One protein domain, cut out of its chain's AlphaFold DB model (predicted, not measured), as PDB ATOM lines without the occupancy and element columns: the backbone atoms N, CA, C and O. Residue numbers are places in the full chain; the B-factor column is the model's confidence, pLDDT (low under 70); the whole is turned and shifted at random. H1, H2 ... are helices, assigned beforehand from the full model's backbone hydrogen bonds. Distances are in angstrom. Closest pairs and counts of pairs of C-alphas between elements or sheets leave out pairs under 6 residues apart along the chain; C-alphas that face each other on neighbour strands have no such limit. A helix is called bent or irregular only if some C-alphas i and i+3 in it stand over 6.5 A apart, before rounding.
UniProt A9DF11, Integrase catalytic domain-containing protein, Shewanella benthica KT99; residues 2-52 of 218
ATOM      1  N   VAL A   2     146.970 136.416 125.052       45.16
ATOM      2  CA  VAL A   2     148.036 135.938 124.147       45.16
ATOM      3  C   VAL A   2     149.205 135.251 124.888       45.16
ATOM      4  O   VAL A   2     150.030 134.608 124.257       45.16
ATOM      5  N   LEU A   3     149.280 135.278 126.231       59.38
ATOM      6  CA  LEU A   3     150.566 135.030 126.917       59.38
ATOM      7  C   LEU A   3     150.638 133.873 127.943       59.38
ATOM      8  O   LEU A   3     151.675 133.704 128.587       59.38
ATOM      9  N   ASN A   4     149.610 133.020 128.094       72.81
ATOM     10  CA  ASN A   4     149.598 131.894 129.065       72.81
ATOM     11  C   ASN A   4     150.004 132.291 130.505       72.81
ATOM     12  O   ASN A   4     150.641 131.529 131.247       72.81
ATOM     13  N   TRP A   5     149.659 133.507 130.929       81.19
ATOM     14  CA  TRP A   5     149.956 133.959 132.281       81.19
ATOM     15  C   TRP A   5     149.080 133.266 133.319       81.19
ATOM     16  O   TRP A   5     147.910 132.954 133.105       81.19
ATOM     17  N   SER A   6     149.659 133.031 134.495       81.00
ATOM     18  CA  SER A   6     148.876 132.583 135.645       81.00
ATOM     19  C   SER A   6     148.010 133.729 136.177       81.00
ATOM     20  O   SER A   6     148.497 134.857 136.182       81.00
ATOM     21  N   PRO A   7     146.829 133.455 136.759       82.75
ATOM     22  CA  PRO A   7     145.991 134.465 137.408       82.75
ATOM     23  C   PRO A   7     146.728 135.363 138.406       82.75
ATOM     24  O   PRO A   7     146.466 136.555 138.459       82.75
ATOM     25  N   GLY A   8     147.704 134.821 139.145       83.56
ATOM     26  CA  GLY A   8     148.559 135.627 140.024       83.56
ATOM     27  C   GLY A   8     149.444 136.625 139.268       83.56
ATOM     28  O   GLY A   8     149.539 137.768 139.673       83.56
ATOM     29  N   ALA A   9     150.017 136.225 138.131       82.69
ATOM     30  CA  ALA A   9     150.841 137.113 137.307       82.69
ATOM     31  C   ALA A   9     150.004 138.211 136.634       82.69
ATOM     32  O   ALA A   9     150.472 139.333 136.509       82.69
ATOM     33  N   ILE A  10     148.762 137.892 136.248       83.06
ATOM     34  CA  ILE A  10     147.795 138.888 135.770       83.06
ATOM     35  C   ILE A  10     147.509 139.885 136.898       83.06
ATOM     36  O   ILE A  10     147.710 141.074 136.711       83.06
ATOM     37  N   CYS A  11     147.129 139.402 138.084       84.31
ATOM     38  CA  CYS A  11     146.848 140.243 139.251       84.31
ATOM     39  C   CYS A  11     148.030 141.150 139.632       84.31
ATOM     40  O   CYS A  11     147.810 142.311 139.951       84.31
ATOM     41  N   ASP A  12     149.264 140.638 139.584       85.50
ATOM     42  CA  ASP A  12     150.467 141.429 139.865       85.50
ATOM     43  C   ASP A  12     150.696 142.511 138.790       85.50
ATOM     44  O   ASP A  12     151.216 143.577 139.101       85.50
ATOM     45  N   ARG A  13     150.306 142.254 137.531       86.94
ATOM     46  CA  ARG A  13     150.469 143.189 136.406       86.94
ATOM     47  C   ARG A  13     149.401 144.280 136.362       86.94
ATOM     48  O   ARG A  13     149.703 145.396 135.957       86.94
ATOM     49  N   MET A  14     148.170 143.977 136.777       83.56
ATOM     50  CA  MET A  14     147.034 144.895 136.624       83.56
ATOM     51  C   MET A  14     147.262 146.303 137.200       83.56
ATOM     52  O   MET A  14     146.945 147.250 136.491       83.56
ATOM     53  N   PRO A  15     147.868 146.489 138.392       87.19
ATOM     54  CA  PRO A  15     148.123 147.826 138.938       87.19
ATOM     55  C   PRO A  15     149.084 148.692 138.112       87.19
ATOM     56  O   PRO A  15     149.185 149.890 138.356       87.19
ATOM     57  N   ILE A  16     149.832 148.091 137.180       85.19
ATOM     58  CA  ILE A  16     150.763 148.799 136.294       85.19
ATOM     59  C   ILE A  16     150.055 149.277 135.023       85.19
ATOM     60  O   ILE A  16     150.438 150.305 134.470       85.19
ATOM     61  N   GLU A  17     149.061 148.525 134.548       80.81
ATOM     62  CA  GLU A  17     148.395 148.761 133.259       80.81
ATOM     63  C   GLU A  17     147.005 149.395 133.394       80.81
ATOM     64  O   GLU A  17     146.541 150.034 132.456       80.81
ATOM     65  N   PHE A  18     146.346 149.233 134.542       81.50
ATOM     66  CA  PHE A  18     144.952 149.621 134.754       81.50
ATOM     67  C   PHE A  18     144.775 150.445 136.028       81.50
ATOM     68  O   PHE A  18     145.600 150.401 136.948       81.50
ATOM     69  N   ALA A  19     143.657 151.170 136.113       81.06
ATOM     70  CA  ALA A  19     143.316 151.899 137.326       81.06
ATOM     71  C   ALA A  19     143.050 150.927 138.498       81.06
ATOM     72  O   ALA A  19     142.574 149.804 138.288       81.06
ATOM     73  N   PRO A  20     143.273 151.339 139.763       82.06
ATOM     74  CA  PRO A  20     143.014 150.486 140.927       82.06
ATOM     75  C   PRO A  20     141.582 149.929 140.996       82.06
ATOM     76  O   PRO A  20     141.381 148.813 141.466       82.06
ATOM     77  N   SER A  21     140.593 150.674 140.494       80.31
ATOM     78  CA  SER A  21     139.185 150.255 140.417       80.31
ATOM     79  C   SER A  21     138.922 149.133 139.408       80.31
ATOM     80  O   SER A  21     137.905 148.450 139.500       80.31
ATOM     81  N   GLU A  22     139.823 148.934 138.450       78.62
ATOM     82  CA  GLU A  22     139.727 147.914 137.401       78.62
ATOM     83  C   GLU A  22     140.552 146.664 137.742       78.62
ATOM     84  O   GLU A  22     140.428 145.628 137.084       78.62
ATOM     85  N   CYS A  23     141.377 146.733 138.793       78.62
ATOM     86  CA  CYS A  23     142.218 145.634 139.244       78.62
ATOM     87  C   CYS A  23     141.384 144.495 139.838       78.62
ATOM     88  O   CYS A  23     140.530 144.678 140.706       78.62
ATOM     89  N   LEU A  24     141.672 143.271 139.401       81.19
ATOM     90  CA  LEU A  24     140.947 142.077 139.818       81.19
ATOM     91  C   LEU A  24     141.803 141.223 140.738       81.19
ATOM     92  O   LEU A  24     142.974 140.966 140.466       81.19
ATOM     93  N   SER A  25     141.177 140.676 141.777       81.88
ATOM     94  CA  SER A  25     141.816 139.639 142.582       81.88
ATOM     95  C   SER A  25     142.014 138.353 141.772       81.88
ATOM     96  O   SER A  25     141.203 138.002 140.906       81.88
ATOM     97  N   HIS A  26     143.045 137.579 142.113       72.62
ATOM     98  CA  HIS A  26     143.265 136.262 141.514       72.62
ATOM     99  C   HIS A  26     142.061 135.320 141.701       72.62
ATOM    100  O   HIS A  26     141.773 134.526 140.808       72.62
ATOM    101  N   THR A  27     141.317 135.430 142.808       83.06
ATOM    102  CA  THR A  27     140.082 134.666 143.055       83.06
ATOM    103  C   THR A  27     138.997 135.008 142.037       83.06
ATOM    104  O   THR A  27     138.358 134.109 141.495       83.06
ATOM    105  N   THR A  28     138.833 136.293 141.711       83.31
ATOM    106  CA  THR A  28     137.883 136.750 140.685       83.31
ATOM    107  C   THR A  28     138.251 136.201 139.308       83.31
ATOM    108  O   THR A  28     137.376 135.752 138.569       83.31
ATOM    109  N   ILE A  29     139.546 136.191 138.977       82.25
ATOM    110  CA  ILE A  29     140.047 135.613 137.723       82.25
ATOM    111  C   ILE A  29     139.762 134.104 137.681       82.25
ATOM    112  O   ILE A  29     139.245 133.612 136.681       82.25
ATOM    113  N   TYR A  30     140.031 133.366 138.765       82.19
ATOM    114  CA  TYR A  30     139.723 131.934 138.838       82.19
ATOM    115  C   TYR A  30     138.228 131.639 138.703       82.19
ATOM    116  O   TYR A  30     137.866 130.724 137.967       82.19
ATOM    117  N   ARG A  31     137.368 132.429 139.357       80.25
ATOM    118  CA  ARG A  31     135.913 132.282 139.252       80.25
ATOM    119  C   ARG A  31     135.448 132.425 137.802       80.25
ATOM    120  O   ARG A  31     134.743 131.553 137.317       80.25
ATOM    121  N   ARG A  32     135.941 133.439 137.083       83.56
ATOM    122  CA  ARG A  32     135.636 133.645 135.654       83.56
ATOM    123  C   ARG A  32     136.124 132.505 134.764       83.56
ATOM    124  O   ARG A  32     135.443 132.132 133.816       83.56
ATOM    125  N   VAL A  33     137.299 131.944 135.054       81.81
ATOM    126  CA  VAL A  33     137.806 130.774 134.320       81.81
ATOM    127  C   VAL A  33     136.906 129.555 134.542       81.81
ATOM    128  O   VAL A  33     136.654 128.813 133.592       81.81
ATOM    129  N   GLU A  34     136.404 129.351 135.762       82.00
ATOM    130  CA  GLU A  34     135.501 128.238 136.063       82.00
ATOM    131  C   GLU A  34     134.099 128.454 135.475       82.00
ATOM    132  O   GLU A  34     133.561 127.534 134.871       82.00
ATOM    133  N   GLU A  35     133.546 129.669 135.552       81.50
ATOM    134  CA  GLU A  35     132.291 130.052 134.882       81.50
ATOM    135  C   GLU A  35     132.388 129.815 133.366       81.50
ATOM    136  O   GLU A  35     131.528 129.157 132.780       81.50
ATOM    137  N   ASN A  36     133.481 130.264 132.735       87.38
ATOM    138  CA  ASN A  36     133.730 130.016 131.316       87.38
ATOM    139  C   ASN A  36     133.762 128.516 131.003       87.38
ATOM    140  O   ASN A  36     133.172 128.089 130.016       87.38
ATOM    141  N   LYS A  37     134.413 127.712 131.846       85.38
ATOM    142  CA  LYS A  37     134.472 126.256 131.686       85.38
ATOM    143  C   LYS A  37     133.099 125.596 131.839       85.38
ATOM    144  O   LYS A  37     132.784 124.696 131.067       85.38
ATOM    145  N   GLN A  38     132.279 126.040 132.791       88.31
ATOM    146  CA  GLN A  38     130.907 125.547 132.975       88.31
ATOM    147  C   GLN A  38     130.022 125.850 131.759       88.31
ATOM    148  O   GLN A  38     129.173 125.041 131.401       88.31
ATOM    149  N   GLN A  39     130.275 126.969 131.082       90.88
ATOM    150  CA  GLN A  39     129.612 127.358 129.833       90.88
ATOM    151  C   GLN A  39     130.217 126.689 128.580       90.88
ATOM    152  O   GLN A  39     129.894 127.074 127.460       90.88
ATOM    153  N   GLY A  40     131.112 125.704 128.736       88.56
ATOM    154  CA  GLY A  40     131.751 124.989 127.623       88.56
ATOM    155  C   GLY A  40     132.967 125.693 127.007       88.56
ATOM    156  O   GLY A  40     133.518 125.230 126.008       88.56
ATOM    157  N   GLY A  41     133.422 126.797 127.595       85.50
ATOM    158  CA  GLY A  41     134.601 127.538 127.166       85.50
ATOM    159  C   GLY A  41     135.930 126.853 127.504       85.50
ATOM    160  O   GLY A  41     136.008 125.863 128.233       85.50
ATOM    161  N   THR A  42     137.019 127.382 126.944       85.75
ATOM    162  CA  THR A  42     138.346 126.739 126.944       85.75
ATOM    163  C   THR A  42     139.426 127.523 127.689       85.75
ATOM    164  O   THR A  42     140.590 127.121 127.655       85.75
ATOM    165  N   LEU A  43     139.079 128.598 128.412       81.19
ATOM    166  CA  LEU A  43     140.067 129.457 129.088       81.19
ATOM    167  C   LEU A  43     140.945 128.692 130.084       81.19
ATOM    168  O   LEU A  43     142.140 128.959 130.203       81.19
ATOM    169  N   TYR A  44     140.389 127.682 130.751       78.56
ATOM    170  CA  TYR A  44     141.135 126.824 131.672       78.56
ATOM    171  C   TYR A  44     142.304 126.082 131.000       78.56
ATOM    172  O   TYR A  44     143.276 125.753 131.679       78.56
ATOM    173  N   LYS A  45     142.246 125.862 129.675       82.44
ATOM    174  CA  LYS A  45     143.316 125.227 128.889       82.44
ATOM    175  C   LYS A  45     144.523 126.142 128.673       82.44
ATOM    176  O   LYS A  45     145.627 125.649 128.471       82.44
ATOM    177  N   GLN A  46     144.321 127.458 128.756       80.06
ATOM    178  CA  GLN A  46     145.370 128.478 128.616       80.06
ATOM    179  C   GLN A  46     146.137 128.704 129.930       80.06
ATOM    180  O   GLN A  46     147.131 129.430 129.974       80.06
ATOM    181  N   LEU A  47     145.698 128.080 131.031       80.12
ATOM    182  CA  LEU A  47     146.392 128.185 132.304       80.12
ATOM    183  C   LEU A  47     147.733 127.434 132.260       80.12
ATOM    184  O   LEU A  47     147.773 126.262 131.884       80.12
ATOM    185  N   PRO A  48     148.821 128.013 132.801       76.06
ATOM    186  CA  PRO A  48     150.158 127.414 132.732       76.06
ATOM    187  C   PRO A  48     150.329 126.054 133.439       76.06
ATOM    188  O   PRO A  48     151.393 125.443 133.350       76.06
ATOM    189  N   ARG A  49     149.325 125.591 134.196       70.25
ATOM    190  CA  ARG A  49     149.322 124.287 134.888       70.25
ATOM    191  C   ARG A  49     148.299 123.295 134.325       70.25
ATOM    192  O   ARG A  49     148.159 122.210 134.889       70.25
ATOM    193  N   TYR A  50     147.588 123.650 133.259       71.12
ATOM    194  CA  TYR A  50     146.587 122.778 132.664       71.12
ATOM    195  C   TYR A  50     147.195 121.435 132.215       71.12
ATOM    196  O   TYR A  50     148.300 121.395 131.679       71.12
ATOM    197  N   GLY A  51     146.492 120.329 132.487       61.53
ATOM    198  CA  GLY A  51     146.894 118.979 132.071       61.53
ATOM    199  C   GLY A  51     148.064 118.345 132.838       61.53
ATOM    200  O   GLY A  51     148.533 117.284 132.435       61.53
ATOM    201  N   LYS A  52     148.560 118.949 133.934       64.44
ATOM    202  CA  LYS A  52     149.708 118.412 134.692       64.44
ATOM    203  C   LYS A  52     149.320 117.869 136.065       64.44
ATOM    204  O   LYS A  52     148.753 118.575 136.897       64.44
TER     205      LYS A  52
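Overview. This is residues 2 to 52 of the 218 residues of the protein "Integrase catalytic domain-containing protein" of Shewanella benthica KT99 (UniProt A9DF11). Two helices, H1 and H2, meet near their first residues and spread from there as a wide V, and a short third helix, H3, packs on the second part of H2. Residues 16 to 21, of which 16 to 17 belong to H1, stick out free of the rest; beyond them the chain folds back to the place where H1 began, and H2 then runs off the other way. The printed part has 51 residues with three named helices, in the order H1, H2, H3, and no named strand, and its class is all helix. It is only just compact, close to loose, with a radius of gyration of the C-alphas of 11.6 A, and only just elongated, with spans of 31 by 20 by 17 A.

Along the chain. The printed part begins at Val 2, and residues 2 to 6 lead to the first helix. H1 is residues 7 to 17, from C-alpha 7 at (145.991, 134.465, 137.408) to C-alpha 17 at (148.395, 148.761, 133.259), a length of 15.1 A. H1 is irregular, but only just: C-alphas 12 and 15 are 6.9 A apart. H2, the longest helix, is residues 26 to 38 and measures 18.5 A; its C-alpha 26 is at (143.265, 136.262, 141.514). H3 is the four residues 43 to 46, and its C-alpha 46 is at (145.370, 128.478, 128.616).

Arrangement. H1 and H2 touch, and the closest C-alphas of the two are those of Pro 7 and His 26, 5.2 A apart. H2 touches H1 with residues 26 to 30 alone. The two helices stand at a steep tilt of 60 degrees and run opposite ways; the line of H1 is a rough one. H2 touches H3 with residues 33 to 37 alone, and their closest C-alphas are those of Val 33 and Tyr 44, 5.8 A apart. H1 and H3 are apart. In H2 every O i to N i+4 pair is within hydrogen-bond range, in H1 5 of 7 are, and H3 is too short for such a pair.

Size, cuts and confidence. The C-alphas farthest apart are those of Ala 19 and Lys 52, at 34.2 A, while those of Val 2 and Lys 52 are 20.5 A apart. The printed part has no cut. The link from H1 to H2 is short, with 8 residues, and the link from H2 to H3 is tight, with 4. The mean pLDDT of the printed part is 80.0, and residues 2 to 3 and 51 to 52 are under 70.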